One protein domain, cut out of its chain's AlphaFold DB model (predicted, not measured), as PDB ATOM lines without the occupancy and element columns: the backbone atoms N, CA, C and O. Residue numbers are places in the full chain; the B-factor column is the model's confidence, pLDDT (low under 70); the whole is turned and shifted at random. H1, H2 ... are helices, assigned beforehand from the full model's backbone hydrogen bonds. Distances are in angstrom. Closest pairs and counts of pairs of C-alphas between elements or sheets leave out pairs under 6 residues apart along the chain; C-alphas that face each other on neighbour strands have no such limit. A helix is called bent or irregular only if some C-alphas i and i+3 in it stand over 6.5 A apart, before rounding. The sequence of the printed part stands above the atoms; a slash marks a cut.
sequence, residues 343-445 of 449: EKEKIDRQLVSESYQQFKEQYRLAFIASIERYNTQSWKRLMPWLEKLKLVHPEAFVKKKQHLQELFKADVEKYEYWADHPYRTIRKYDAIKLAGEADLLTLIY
ATOM      1  N   GLU A 343      56.634   6.839  30.331       83.12
ATOM      2  CA  GLU A 343      56.176   6.291  29.050       83.12
ATOM      3  C   GLU A 343      56.391   4.778  28.964       83.12
ATOM      4  O   GLU A 343      55.510   4.045  28.514       83.12
ATOM      5  N   LYS A 344      57.527   4.286  29.468       84.31
ATOM      6  CA  LYS A 344      57.791   2.848  29.553       84.31
ATOM      7  C   LYS A 344      56.786   2.149  30.467       84.31
ATOM      8  O   LYS A 344      56.226   1.135  30.073       84.31
ATOM      9  N   GLU A 345      56.493   2.718  31.635       85.00
ATOM     10  CA  GLU A 345      55.480   2.177  32.546       85.00
ATOM     11  C   GLU A 345      54.093   2.111  31.891       85.00
ATOM     12  O   GLU A 345      53.405   1.100  32.027       85.00
ATOM     13  N   LYS A 346      53.678   3.152  31.155       86.75
ATOM     14  CA  LYS A 346      52.398   3.152  30.426       86.75
ATOM     15  C   LYS A 346      52.324   2.008  29.417       86.75
ATOM     16  O   LYS A 346      51.321   1.300  29.379       86.75
ATOM     17  N   ILE A 347      53.380   1.821  28.630       86.31
ATOM     18  CA  ILE A 347      53.424   0.782  27.597       86.31
ATOM     19  C   ILE A 347      53.480  -0.611  28.227       86.31
ATOM     20  O   ILE A 347      52.732  -1.490  27.806       86.31
ATOM     21  N   ASP A 348      54.288  -0.811  29.271       86.44
ATOM     22  CA  ASP A 348      54.353  -2.086  29.991       86.44
ATOM     23  C   ASP A 348      52.979  -2.438  30.591       86.44
ATOM     24  O   ASP A 348      52.509  -3.568  30.463       86.44
ATOM     25  N   ARG A 349      52.281  -1.463  31.190       88.50
ATOM     26  CA  ARG A 349      50.912  -1.653  31.699       88.50
ATOM     27  C   ARG A 349      49.927  -2.009  30.589       88.50
ATOM     28  O   ARG A 349      49.094  -2.897  30.779       88.50
ATOM     29  N   GLN A 350      50.016  -1.336  29.445       90.00
ATOM     30  CA  GLN A 350      49.166  -1.617  28.294       90.00
ATOM     31  C   GLN A 350      49.395  -3.044  27.782       90.00
ATOM     32  O   GLN A 350      48.435  -3.798  27.661       90.00
ATOM     33  N   LEU A 351      50.654  -3.449  27.597       89.38
ATOM     34  CA  LEU A 351      51.017  -4.788  27.133       89.38
ATOM     35  C   LEU A 351      50.496  -5.881  28.073       89.38
ATOM     36  O   LEU A 351      49.936  -6.879  27.622       89.38
ATOM     37  N   VAL A 352      50.658  -5.696  29.387       90.88
ATOM     38  CA  VAL A 352      50.170  -6.656  30.386       90.88
ATOM     39  C   VAL A 352      48.640  -6.710  30.377       90.88
ATOM     40  O   VAL A 352      48.070  -7.798  30.447       90.88
ATOM     41  N   SER A 353      47.963  -5.565  30.255       91.44
ATOM     42  CA  SER A 353      46.501  -5.499  30.167       91.44
ATOM     43  C   SER A 353      45.970  -6.200  28.914       91.44
ATOM     44  O   SER A 353      45.074  -7.032  29.016       91.44
ATOM     45  N   GLU A 354      46.537  -5.913  27.745       92.88
ATOM     46  CA  GLU A 354      46.157  -6.537  26.471       92.88
ATOM     47  C   GLU A 354      46.385  -8.053  26.499       92.88
ATOM     48  O   GLU A 354      45.469  -8.823  26.204       92.88
ATOM     49  N   SER A 355      47.567  -8.488  26.947       93.06
ATOM     50  CA  SER A 355      47.899  -9.913  27.099       93.06
ATOM     51  C   SER A 355      46.930 -10.616  28.053       93.06
ATOM     52  O   SER A 355      46.534 -11.760  27.834       93.06
ATOM     53  N   TYR A 356      46.512  -9.925  29.115       92.81
ATOM     54  CA  TYR A 356      45.556 -10.469  30.066       92.81
ATOM     55  C   TYR A 356      44.153 -10.625  29.488       92.81
ATOM     56  O   TYR A 356      43.500 -11.635  29.750       92.81
ATOM     57  N   GLN A 357      43.688  -9.653  28.702       92.69
ATOM     58  CA  GLN A 357      42.389  -9.744  28.036       92.69
ATOM     59  C   GLN A 357      42.368 -10.895  27.030       92.69
ATOM     60  O   GLN A 357      41.446 -11.708  27.043       92.69
ATOM     61  N   GLN A 358      43.434 -11.043  26.236       94.25
ATOM     62  CA  GLN A 358      43.584 -12.184  25.328       94.25
ATOM     63  C   GLN A 358      43.544 -13.518  26.082       94.25
ATOM     64  O   GLN A 358      42.845 -14.444  25.672       94.25
ATOM     65  N   PHE A 359      44.238 -13.604  27.220       93.25
ATOM     66  CA  PHE A 359      44.188 -14.783  28.081       93.25
ATOM     67  C   PHE A 359      42.775 -15.063  28.612       93.25
ATOM     68  O   PHE A 359      42.356 -16.219  28.613       93.25
ATOM     69  N   LYS A 360      42.026 -14.041  29.059       91.50
ATOM     70  CA  LYS A 360      40.643 -14.220  29.539       91.50
ATOM     71  C   LYS A 360      39.745 -14.810  28.461       91.50
ATOM     72  O   LYS A 360      39.009 -15.747  28.756       91.50
ATOM     73  N   GLU A 361      39.834 -14.307  27.234       91.19
ATOM     74  CA  GLU A 361      39.028 -14.823  26.126       91.19
ATOM     75  C   GLU A 361      39.392 -16.265  25.776       91.19
ATOM     76  O   GLU A 361      38.514 -17.121  25.679       91.19
ATOM     77  N   GLN A 362      40.687 -16.575  25.671       92.88
ATOM     78  CA  GLN A 362      41.136 -17.946  25.411       92.88
ATOM     79  C   GLN A 362      40.706 -18.909  26.524       92.88
ATOM     80  O   GLN A 362      40.243 -20.015  26.241       92.88
ATOM     81  N   TYR A 363      40.820 -18.482  27.785       90.25
ATOM     82  CA  TYR A 363      40.367 -19.258  28.933       90.25
ATOM     83  C   TYR A 363      38.858 -19.501  28.877       90.25
ATOM     84  O   TYR A 363      38.428 -20.640  29.031       90.25
ATOM     85  N   ARG A 364      38.060 -18.458  28.613       88.44
ATOM     86  CA  ARG A 364      36.598 -18.548  28.499       88.44
ATOM     87  C   ARG A 364      36.193 -19.565  27.435       88.44
ATOM     88  O   ARG A 364      35.422 -20.473  27.729       88.44
ATOM     89  N   LEU A 365      36.771 -19.473  26.238       91.50
ATOM     90  CA  LEU A 365      36.493 -20.401  25.138       91.50
ATOM     91  C   LEU A 365      36.861 -21.849  25.492       91.50
ATOM     92  O   LEU A 365      36.057 -22.761  25.296       91.50
ATOM     93  N   ALA A 366      38.056 -22.071  26.046       92.50
ATOM     94  CA  ALA A 366      38.502 -23.406  26.444       92.50
ATOM     95  C   ALA A 366      37.625 -23.998  27.560       92.50
ATOM     96  O   ALA A 366      37.338 -25.198  27.566       92.50
ATOM     97  N   PHE A 367      37.193 -23.153  28.494       90.00
ATOM     98  CA  PHE A 367      36.374 -23.546  29.627       90.00
ATOM     99  C   PHE A 367      34.942 -23.892  29.209       90.00
ATOM    100  O   PHE A 367      34.472 -24.970  29.569       90.00
ATOM    101  N   ILE A 368      34.298 -23.070  28.370       89.31
ATOM    102  CA  ILE A 368      32.988 -23.373  27.765       89.31
ATOM    103  C   ILE A 368      33.055 -24.711  27.024       89.31
ATOM    104  O   ILE A 368      32.272 -25.612  27.311       89.31
ATOM    105  N   ALA A 369      34.062 -24.909  26.169       91.38
ATOM    106  CA  ALA A 369      34.235 -26.165  25.441       91.38
ATOM    107  C   ALA A 369      34.466 -27.379  26.366       91.38
ATOM    108  O   ALA A 369      34.176 -28.523  25.999       91.38
ATOM    109  N   SER A 370      35.039 -27.176  27.554       92.25
ATOM    110  CA  SER A 370      35.193 -28.228  28.564       92.25
ATOM    111  C   SER A 370      33.872 -28.520  29.280       92.25
ATOM    112  O   SER A 370      33.519 -29.688  29.449       92.25
ATOM    113  N   ILE A 371      33.125 -27.479  29.659       90.31
ATOM    114  CA  ILE A 371      31.798 -27.594  30.275       90.31
ATOM    115  C   ILE A 371      30.826 -28.278  29.321       90.31
ATOM    116  O   ILE A 371      30.181 -29.238  29.719       90.31
ATOM    117  N   GLU A 372      30.752 -27.869  28.057       89.94
ATOM    118  CA  GLU A 372      29.861 -28.484  27.067       89.94
ATOM    119  C   GLU A 372      30.138 -29.981  26.906       89.94
ATOM    120  O   GLU A 372      29.209 -30.797  26.875       89.94
ATOM    121  N   ARG A 373      31.419 -30.374  26.876       93.12
ATOM    122  CA  ARG A 373      31.825 -31.785  26.850       93.12
ATOM    123  C   ARG A 373      31.390 -32.523  28.113       93.12
ATOM    124  O   ARG A 373      30.813 -33.607  28.007       93.12
ATOM    125  N   TYR A 374      31.633 -31.946  29.288       92.25
ATOM    126  CA  TYR A 374      31.223 -32.526  30.567       92.25
ATOM    127  C   TYR A 374      29.697 -32.659  30.680       92.25
ATOM    128  O   TYR A 374      29.196 -33.725  31.039       92.25
ATOM    129  N   ASN A 375      28.955 -31.619  30.306       90.62
ATOM    130  CA  ASN A 375      27.496 -31.566  30.308       90.62
ATOM    131  C   ASN A 375      26.915 -32.607  29.358       90.62
ATOM    132  O   ASN A 375      26.035 -33.370  29.746       90.62
ATOM    133  N   THR A 376      27.462 -32.723  28.145       91.94
ATOM    134  CA  THR A 376      27.046 -33.739  27.168       91.94
ATOM    135  C   THR A 376      27.263 -35.155  27.705       91.94
ATOM    136  O   THR A 376      26.391 -36.016  27.564       91.94
ATOM    137  N   GLN A 377      28.408 -35.426  28.338       94.25
ATOM    138  CA  GLN A 377      28.681 -36.733  28.945       94.25
ATOM    139  C   GLN A 377      27.770 -37.014  30.144       94.25
ATOM    140  O   GLN A 377      27.231 -38.115  30.264       94.25
ATOM    141  N   SER A 378      27.568 -36.021  31.006       92.19
ATOM    142  CA  SER A 378      26.698 -36.118  32.178       92.19
ATOM    143  C   SER A 378      25.247 -36.346  31.767       92.19
ATOM    144  O   SER A 378      24.596 -37.240  32.302       92.19
ATOM    145  N   TRP A 379      24.764 -35.632  30.747       92.50
ATOM    146  CA  TRP A 379      23.437 -35.824  30.169       92.50
ATOM    147  C   TRP A 379      23.260 -37.244  29.635       92.50
ATOM    148  O   TRP A 379      22.304 -37.921  30.002       92.50
ATOM    149  N   LYS A 380      24.221 -37.750  28.849       94.50
ATOM    150  CA  LYS A 380      24.204 -39.141  28.357       94.50
ATOM    151  C   LYS A 380      24.112 -40.165  29.493       94.50
ATOM    152  O   LYS A 380      23.417 -41.165  29.342       94.50
ATOM    153  N   ARG A 381      24.779 -39.919  30.628       95.19
ATOM    154  CA  ARG A 381      24.728 -40.789  31.819       95.19
ATOM    155  C   ARG A 381      23.424 -40.657  32.609       95.19
ATOM    156  O   ARG A 381      22.957 -41.650  33.155       95.19
ATOM    157  N   LEU A 382      22.845 -39.459  32.681       94.06
ATOM    158  CA  LEU A 382      21.623 -39.172  33.440       94.06
ATOM    159  C   LEU A 382      20.348 -39.585  32.695       94.06
ATOM    160  O   LEU A 382      19.382 -39.991  33.337       94.06
ATOM    161  N   MET A 383      20.342 -39.526  31.360       93.06
ATOM    162  CA  MET A 383      19.159 -39.813  30.539       93.06
ATOM    163  C   MET A 383      18.499 -41.173  30.833       93.06
ATOM    164  O   MET A 383      17.286 -41.182  31.027       93.06
ATOM    165  N   PRO A 384      19.227 -42.302  30.958       95.81
ATOM    166  CA  PRO A 384      18.609 -43.585  31.299       95.81
ATOM    167  C   PRO A 384      17.858 -43.568  32.639       95.81
ATOM    168  O   PRO A 384      16.813 -44.199  32.776       95.81
ATOM    169  N   TRP A 385      18.372 -42.839  33.632       94.81
ATOM    170  CA  TRP A 385      17.737 -42.708  34.947       94.81
ATOM    171  C   TRP A 385      16.525 -41.782  34.910       94.81
ATOM    172  O   TRP A 385      15.508 -42.071  35.536       94.81
ATOM    173  N   LEU A 386      16.613 -40.700  34.136       92.62
ATOM    174  CA  LEU A 386      15.497 -39.796  33.878       92.62
ATOM    175  C   LEU A 386      14.345 -40.515  33.158       92.62
ATOM    176  O   LEU A 386      13.197 -40.362  33.563       92.62
ATOM    177  N   GLU A 387      14.630 -41.354  32.159       93.00
ATOM    178  CA  GLU A 387      13.598 -42.153  31.482       93.00
ATOM    179  C   GLU A 387      12.954 -43.184  32.423       93.00
ATOM    180  O   GLU A 387      11.735 -43.345  32.412       93.00
ATOM    181  N   LYS A 388      13.725 -43.819  33.321       95.25
ATOM    182  CA  LYS A 388      13.147 -44.661  34.386       95.25
ATOM    183  C   LYS A 388      12.234 -43.859  35.319       95.25
ATOM    184  O   LYS A 388      11.151 -44.325  35.656       95.25
ATOM    185  N   LEU A 389      12.641 -42.649  35.711       92.56
ATOM    186  CA  LEU A 389      11.835 -41.772  36.569       92.56
ATOM    187  C   LEU A 389      10.526 -41.356  35.889       92.56
ATOM    188  O   LEU A 389       9.493 -41.307  36.547       92.56
ATOM    189  N   LYS A 390      10.550 -41.101  34.577       94.69
ATOM    190  CA  LYS A 390       9.364 -40.746  33.785       94.69
ATOM    191  C   LYS A 390       8.270 -41.816  33.853       94.69
ATOM    192  O   LYS A 390       7.097 -41.461  33.882       94.69
ATOM    193  N   LEU A 391       8.656 -43.095  33.895       94.62
ATOM    194  CA  LEU A 391       7.725 -44.225  33.993       94.62
ATOM    195  C   LEU A 391       7.054 -44.328  35.370       94.62
ATOM    196  O   LEU A 391       5.925 -44.795  35.455       94.62
ATOM    197  N   VAL A 392       7.741 -43.905  36.434       95.81
ATOM    198  CA  VAL A 392       7.255 -44.031  37.819       95.81
ATOM    199  C   VAL A 392       6.544 -42.761  38.293       95.81
ATOM    200  O   VAL A 392       5.529 -42.846  38.973       95.81
ATOM    201  N   HIS A 393       7.069 -41.579  37.950       96.12
ATOM    202  CA  HIS A 393       6.572 -40.289  38.436       96.12
ATOM    203  C   HIS A 393       6.772 -39.170  37.384       96.12
ATOM    204  O   HIS A 393       7.754 -38.417  37.437       96.12
ATOM    205  N   PRO A 394       5.846 -39.014  36.419       91.25
ATOM    206  CA  PRO A 394       6.029 -38.139  35.254       91.25
ATOM    207  C   PRO A 394       6.160 -36.650  35.608       91.25
ATOM    208  O   PRO A 394       6.954 -35.938  34.994       91.25
ATOM    209  N   GLU A 395       5.455 -36.177  36.635       91.75
ATOM    210  CA  GLU A 395       5.539 -34.778  37.085       91.75
ATOM    211  C   GLU A 395       6.936 -34.416  37.619       91.75
ATOM    212  O   GLU A 395       7.517 -33.389  37.256       91.75
ATOM    213  N   ALA A 396       7.530 -35.301  38.427       89.62
ATOM    214  CA  ALA A 396       8.870 -35.118  38.975       89.62
ATOM    215  C   ALA A 396       9.942 -35.137  37.873       89.62
ATOM    216  O   ALA A 396      10.943 -34.421  37.970       89.62
ATOM    217  N   PHE A 397       9.723 -35.919  36.810       92.50
ATOM    218  CA  PHE A 397      10.585 -35.934  35.631       92.50
ATOM    219  C   PHE A 397      10.601 -34.583  34.912       92.50
ATOM    220  O   PHE A 397      11.689 -34.066  34.653       92.50
ATOM    221  N   VAL A 398       9.435 -33.990  34.622       91.69
ATOM    222  CA  VAL A 398       9.359 -32.691  33.926       91.69
ATOM    223  C   VAL A 398      10.097 -31.622  34.729       91.69
ATOM    224  O   VAL A 398      10.983 -30.955  34.191       91.69
ATOM    225  N   LYS A 399       9.823 -31.547  36.038       93.31
ATOM    226  CA  LYS A 399      10.466 -30.583  36.941       93.31
ATOM    227  C   LYS A 399      11.990 -30.751  36.983       93.31
ATOM    228  O   LYS A 399      12.723 -29.780  36.819       93.31
ATOM    229  N   LYS A 400      12.493 -31.982  37.161       92.44
ATOM    230  CA  LYS A 400      13.946 -32.248  37.221       92.44
ATOM    231  C   LYS A 400      14.643 -32.040  35.877       92.44
ATOM    232  O   LYS A 400      15.762 -31.537  35.853       92.44
ATOM    233  N   LYS A 401      14.002 -32.399  34.761       91.44
ATOM    234  CA  LYS A 401      14.549 -32.193  33.413       91.44
ATOM    235  C   LYS A 401      14.711 -30.706  33.108       91.44
ATOM    236  O   LYS A 401      15.763 -30.314  32.612       91.44
ATOM    237  N   GLN A 402      13.696 -29.902  33.421       91.50
ATOM    238  CA  GLN A 402      13.728 -28.456  33.213       91.50
ATOM    239  C   GLN A 402      14.828 -27.801  34.060       91.50
ATOM    240  O   GLN A 402      15.665 -27.085  33.518       91.50
ATOM    241  N   HIS A 403      14.923 -28.167  35.341       89.62
ATOM    242  CA  HIS A 403      15.983 -27.684  36.226       89.62
ATOM    243  C   HIS A 403      17.397 -28.030  35.721       89.62
ATOM    244  O   HIS A 403      18.287 -27.184  35.709       89.62
ATOM    245  N   LEU A 404      17.617 -29.259  35.237       88.69
ATOM    246  CA  LEU A 404      18.911 -29.646  34.664       88.69
ATOM    247  C   LEU A 404      19.235 -28.865  33.382       88.69
ATOM    248  O   LEU A 404      20.383 -28.483  33.176       88.69
ATOM    249  N   GLN A 405      18.245 -28.603  32.523       87.56
ATOM    250  CA  GLN A 405      18.443 -27.801  31.310       87.56
ATOM    251  C   GLN A 405      18.809 -26.346  31.618       87.56
ATOM    252  O   GLN A 405      19.576 -25.751  30.864       87.56
ATOM    253  N   GLU A 406      18.283 -25.784  32.705       87.00
ATOM    254  CA  GLU A 406      18.654 -24.450  33.188       87.00
ATOM    255  C   GLU A 406      20.087 -24.435  33.731       87.00
ATOM    256  O   GLU A 406      20.879 -23.582  33.332       87.00
ATOM    257  N   LEU A 407      20.470 -25.432  34.538       83.25
ATOM    258  CA  LEU A 407      21.838 -25.561  35.062       83.25
ATOM    259  C   LEU A 407      22.893 -25.672  33.951       83.25
ATOM    260  O   LEU A 407      23.975 -25.101  34.064       83.25
ATOM    261  N   PHE A 408      22.583 -26.370  32.856       82.56
ATOM    262  CA  PHE A 408      23.509 -26.527  31.730       82.56
ATOM    263  C   PHE A 408      23.650 -25.284  30.835       82.56
ATOM    264  O   PHE A 408      24.532 -25.279  29.976       82.56
ATOM    265  N   LYS A 409      22.817 -24.249  31.024       80.19
ATOM    266  CA  LYS A 409      22.848 -22.986  30.263       80.19
ATOM    267  C   LYS A 409      23.528 -21.825  30.997       80.19
ATOM    268  O   LYS A 409      23.609 -20.742  30.426       80.19
ATOM    269  N   ALA A 410      23.969 -22.014  32.239       75.12
ATOM    270  CA  ALA A 410      24.581 -20.938  33.011       75.12
ATOM    271  C   ALA A 410      25.871 -20.437  32.336       75.12
ATOM    272  O   ALA A 410      26.761 -21.233  32.027       75.12
ATOM    273  N   ASP A 411      25.962 -19.123  32.113       76.50
ATOM    274  CA  ASP A 411      27.195 -18.491  31.646       76.50
ATOM    275  C   ASP A 411      28.225 -18.532  32.778       76.50
ATOM    276  O   ASP A 411      27.900 -18.239  33.933       76.50
ATOM    277  N   VAL A 412      29.454 -18.947  32.468       71.12
ATOM    278  CA  VAL A 412      30.493 -19.090  33.488       71.12
ATOM    279  C   VAL A 412      31.629 -18.132  33.211       71.12
ATOM    280  O   VAL A 412      32.458 -18.327  32.321       71.12
ATOM    281  N   GLU A 413      31.701 -17.110  34.052       73.62
ATOM    282  CA  GLU A 413      32.820 -16.193  34.074       73.62
ATOM    283  C   GLU A 413      33.964 -16.736  34.932       73.62
ATOM    284  O   GLU A 413      33.781 -17.411  35.950       73.62
ATOM    285  N   LYS A 414      35.195 -16.403  34.537       77.94
ATOM    286  CA  LYS A 414      36.371 -16.712  35.343       77.94
ATOM    287  C   LYS A 414      36.298 -15.939  36.659       77.94
ATOM    288  O   LYS A 414      36.358 -14.711  36.670       77.94
ATOM    289  N   TYR A 415      36.287 -16.665  37.773       78.25
ATOM    290  CA  TYR A 415      36.377 -16.052  39.091       78.25
ATOM    291  C   TYR A 415      37.716 -15.318  39.270       78.25
ATOM    292  O   TYR A 415      38.800 -15.905  39.193       78.25
ATOM    293  N   GLU A 416      37.644 -14.014  39.520       83.12
ATOM    294  CA  GLU A 416      38.814 -13.164  39.727       83.12
ATOM    295  C   GLU A 416      39.052 -12.928  41.217       83.12
ATOM    296  O   GLU A 416      38.310 -12.184  41.857       83.12
ATOM    297  N   TYR A 417      40.120 -13.524  41.749       81.81
ATOM    298  CA  TYR A 417      40.514 -13.422  43.159       81.81
ATOM    299  C   TYR A 417      41.133 -12.057  43.535       81.81
ATOM    300  O   TYR A 417      41.083 -11.622  44.688       81.81
ATOM    301  N   TRP A 418      41.737 -11.363  42.565       84.75
ATOM    302  CA  TRP A 418      42.472 -10.111  42.777       84.75
ATOM    303  C   TRP A 418      41.652  -8.900  42.321       84.75
ATOM    304  O   TRP A 418      40.995  -8.954  41.281       84.75
ATOM    305  N   ALA A 419      41.684  -7.820  43.104       84.50
ATOM    306  CA  ALA A 419      40.995  -6.563  42.807       84.50
ATOM    307  C   ALA A 419      41.675  -5.806  41.664       84.50
ATOM    308  O   ALA A 419      41.015  -5.160  40.860       84.50
ATOM    309  N   ASP A 420      42.997  -5.921  41.574       86.62
ATOM    310  CA  ASP A 420      43.839  -5.236  40.600       86.62
ATOM    311  C   ASP A 420      44.381  -6.200  39.538       86.62
ATOM    312  O   ASP A 420      45.559  -6.167  39.174       86.62
ATOM    313  N   HIS A 421      43.545  -7.107  39.034       82.94
ATOM    314  CA  HIS A 421      43.946  -7.921  37.891       82.94
ATOM    315  C   HIS A 421      44.352  -7.008  36.711       82.94
ATOM    316  O   HIS A 421      43.664  -6.020  36.438       82.94
ATOM    317  N   PRO A 422      45.442  -7.299  35.982       87.56
ATOM    318  CA  PRO A 422      46.301  -8.491  36.042       87.56
ATOM    319  C   PRO A 422      47.448  -8.481  37.067       87.56
ATOM    320  O   PRO A 422      48.156  -9.480  37.171       87.56
ATOM    321  N   TYR A 423      47.668  -7.394  37.804       85.25
ATOM    322  CA  TYR A 423      48.892  -7.162  38.584       85.25
ATOM    323  C   TYR A 423      48.964  -7.934  39.907       85.25
ATOM    324  O   TYR A 423      50.061  -8.210  40.393       85.25
ATOM    325  N   ARG A 424      47.812  -8.348  40.454       85.44
ATOM    326  CA  ARG A 424      47.709  -9.226  41.638       85.44
ATOM    327  C   ARG A 424      48.417  -8.665  42.877       85.44
ATOM    328  O   ARG A 424      49.040  -9.405  43.643       85.44
ATOM    329  N   THR A 425      48.342  -7.358  43.090       82.31
ATOM    330  CA  THR A 425      48.902  -6.702  44.278       82.31
ATOM    331  C   THR A 425      47.866  -6.479  45.376       82.31
ATOM    332  O   THR A 425      48.245  -6.410  46.548       82.31
ATOM    333  N   ILE A 426      46.575  -6.452  45.028       82.50
ATOM    334  CA  ILE A 426      45.442  -6.164  45.913       82.50
ATOM    335  C   ILE A 426      44.435  -7.315  45.816       82.50
ATOM    336  O   ILE A 426      43.931  -7.634  44.740       82.50
ATOM    337  N   ARG A 427      44.138  -7.976  46.937       82.75
ATOM    338  CA  ARG A 427      43.094  -9.016  46.982       82.75
ATOM    339  C   ARG A 427      41.713  -8.350  46.995       82.75
ATOM    340  O   ARG A 427      41.587  -7.281  47.580       82.75
ATOM    341  N   LYS A 428      40.696  -8.954  46.358       81.81
ATOM    342  CA  LYS A 428      39.311  -8.426  46.399       81.81
ATOM    343  C   LYS A 428      38.726  -8.427  47.801       81.81
ATOM    344  O   LYS A 428      38.048  -7.486  48.187       81.81
ATOM    345  N   TYR A 429      39.030  -9.485  48.534       77.62
ATOM    346  CA  TYR A 429      38.633  -9.658  49.913       77.62
ATOM    347  C   TYR A 429      39.917  -9.750  50.724       77.62
ATOM    348  O   TYR A 429      40.817 -10.536  50.390       77.62
ATOM    349  N   ASP A 430      40.027  -8.940  51.774       67.44
ATOM    350  CA  ASP A 430      40.954  -9.280  52.841       67.44
ATOM    351  C   ASP A 430      40.570 -10.683  53.301       67.44
ATOM    352  O   ASP A 430      39.385 -10.989  53.416       67.44
ATOM    353  N   ALA A 431      41.555 -11.571  53.452       58.41
ATOM    354  CA  ALA A 431      41.270 -12.908  53.944       58.41
ATOM    355  C   ALA A 431      40.574 -12.723  55.291       58.41
ATOM    356  O   ALA A 431      41.231 -12.330  56.257       58.41
ATOM    357  N   ILE A 432      39.255 -12.943  55.326       60.41
ATOM    358  CA  ILE A 432      38.523 -13.084  56.572       60.41
ATOM    359  C   ILE A 432      39.314 -14.164  57.290       60.41
ATOM    360  O   ILE A 432      39.472 -15.276  56.777       60.41
ATOM    361  N   LYS A 433      39.957 -13.790  58.398       57.62
ATOM    362  CA  LYS A 433      40.593 -14.764  59.272       57.62
ATOM    363  C   LYS A 433      39.439 -15.540  59.885       57.62
ATOM    364  O   LYS A 433      38.959 -15.165  60.944       57.62
ATOM    365  N   LEU A 434      38.963 -16.548  59.163       61.06
ATOM    366  CA  LEU A 434      38.065 -17.562  59.686       61.06
ATOM    367  C   LEU A 434      38.824 -18.177  60.860       61.06
ATOM    368  O   LEU A 434      39.898 -18.754  60.662       61.06
ATOM    369  N   ALA A 435      38.365 -17.907  62.081       67.69
ATOM    370  CA  ALA A 435      39.092 -18.270  63.289       67.69
ATOM    371  C   ALA A 435      39.030 -19.787  63.534       67.69
ATOM    372  O   ALA A 435      39.871 -20.323  64.257       67.69
ATOM    373  N   GLY A 436      38.099 -20.486  62.870       77.06
ATOM    374  CA  GLY A 436      37.982 -21.940  62.869       77.06
ATOM    375  C   GLY A 436      36.980 -22.475  61.840       77.06
ATOM    376  O   GLY A 436      36.393 -21.726  61.061       77.06
ATOM    377  N   GLU A 437      36.789 -23.795  61.851       76.44
ATOM    378  CA  GLU A 437      35.861 -24.530  60.976       76.44
ATOM    379  C   GLU A 437      34.398 -24.089  61.155       76.44
ATOM    380  O   GLU A 437      33.655 -24.023  60.181       76.44
ATOM    381  N   ALA A 438      34.012 -23.691  62.371       78.81
ATOM    382  CA  ALA A 438      32.675 -23.179  62.667       78.81
ATOM    383  C   ALA A 438      32.337 -21.901  61.878       78.81
ATOM    384  O   ALA A 438      31.243 -21.808  61.330       78.81
ATOM    385  N   ASP A 439      33.287 -20.966  61.749       76.69
ATOM    386  CA  ASP A 439      33.098 -19.737  60.961       76.69
ATOM    387  C   ASP A 439      33.009 -20.032  59.456       76.69
ATOM    388  O   ASP A 439      32.367 -19.308  58.696       76.69
ATOM    389  N   LEU A 440      33.684 -21.095  58.996       73.94
ATOM    390  CA  LEU A 440      33.599 -21.534  57.604       73.94
ATOM    391  C   LEU A 440      32.214 -22.127  57.325       73.94
ATOM    392  O   LEU A 440      31.625 -21.842  56.286       73.94
ATOM    393  N   LEU A 441      31.696 -22.932  58.253       76.19
ATOM    394  CA  LEU A 441      30.387 -23.559  58.126       76.19
ATOM    395  C   LEU A 441      29.254 -22.532  58.175       76.19
ATOM    396  O   LEU A 441      28.366 -22.621  57.337       76.19
ATOM    397  N   THR A 442      29.312 -21.524  59.051       81.62
ATOM    398  CA  THR A 442      28.323 -20.427  59.063       81.62
ATOM    399  C   THR A 442      28.402 -19.538  57.823       81.62
ATOM    400  O   THR A 442      27.382 -19.019  57.380       81.62
ATOM    401  N   LEU A 443      29.581 -19.389  57.209       77.44
ATOM    402  CA  LEU A 443      29.713 -18.681  55.932       77.44
ATOM    403  C   LEU A 443      29.122 -19.479  54.753       77.44
ATOM    404  O   LEU A 443      28.570 -18.883  53.830       77.44
ATOM    405  N   ILE A 444      29.282 -20.809  54.747       74.50
ATOM    406  CA  ILE A 444      28.788 -21.692  53.672       74.50
ATOM    407  C   ILE A 444      27.285 -21.971  53.821       74.50
ATOM    408  O   ILE A 444      26.585 -22.055  52.813       74.50
ATOM    409  N   TYR A 445      26.801 -22.096  55.055       78.19
ATOM    410  CA  TYR A 445      25.412 -22.371  55.411       78.19
ATOM    411  C   TYR A 445      24.885 -21.246  56.312       78.19
ATOM    412  O   TYR A 445      24.794 -21.439  57.527       78.19
TER     413      TYR A 445
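AT A GLANCE: This is residues 343 to 445 of the 449 residues of an uncharacterized protein of Filimonas effusa (UniProt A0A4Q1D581). One very long helix, H1, makes the longest axis; it bends near its far end, and after a tight link the shorter helix H2 folds back in a helical hairpin with the arm H1b. From H2 a long link with no named element runs back toward the end where H1 begins, turns, and leads away to the short helix H3, which is apart from the other helices across an open space. Residues 343 to 348 of H1 stick out free. The printed part has 103 residues with three named helices, H1, H2 and H3 in that order, and no named strand; the class is all helix. It is extended, with a radius of gyration of the C-alphas of 21.5 A, and flat, spanning 70 by 38 by 17 A.

HOW THE PARTS SIT: By its hydrogen bonds H1, residues 343 to 392, was assigned as one helix, but it is bent: C-alphas 381 and 384 are 6.7 A apart. Its arms, H1a with residues 343 to 381 and H1b with residues 384 to 392, stand at a steep tilt of 51 degrees. H2, residues 394 to 407, touches H1b with residues 396 to 401 alone; the closest C-alphas of the two, those of Lys 390 and Phe 397, are 5.3 A apart. H1b and H2 form a hairpin, running opposite ways at a shallow tilt of 33 degrees, only just short of steep. H1a and H2 are near each other, with 5 pairs of C-alphas within 10 A. H3, residues 437 to 444, is apart from H1a, H1b and H2. Every O i to N i+4 pair is within hydrogen-bond range in H1a, H2 and H3; in H1b 4 of 5 are.

IN THESE COORDINATES: H1a begins at C-alpha 343, at (56.176, 6.291, 29.050), and is 56.7 A long from first to last C-alpha. H1b is 13.1 A long and ends at C-alpha 392, at (7.255, -44.031, 37.819). H2 is 20.2 A long, from Pro 394 to Leu 407. H3 is 10.6 A long and ends at C-alpha 444, at (28.788, -21.692, 53.672).

THE WHOLE: The two C-alphas farthest apart are those of Glu 343 and Val 392, at 70.7 A. The first and last printed C-alphas, Glu 343 and Tyr 445, are 49.6 A apart. The printed part has no cut. The link from H1 to H2 is tight, with one residue; that from H2 to H3, residues 408 to 436, is long. The mean pLDDT of the printed part is 86.0; residues 430 to 435 are under 70, where the model's confidence is low.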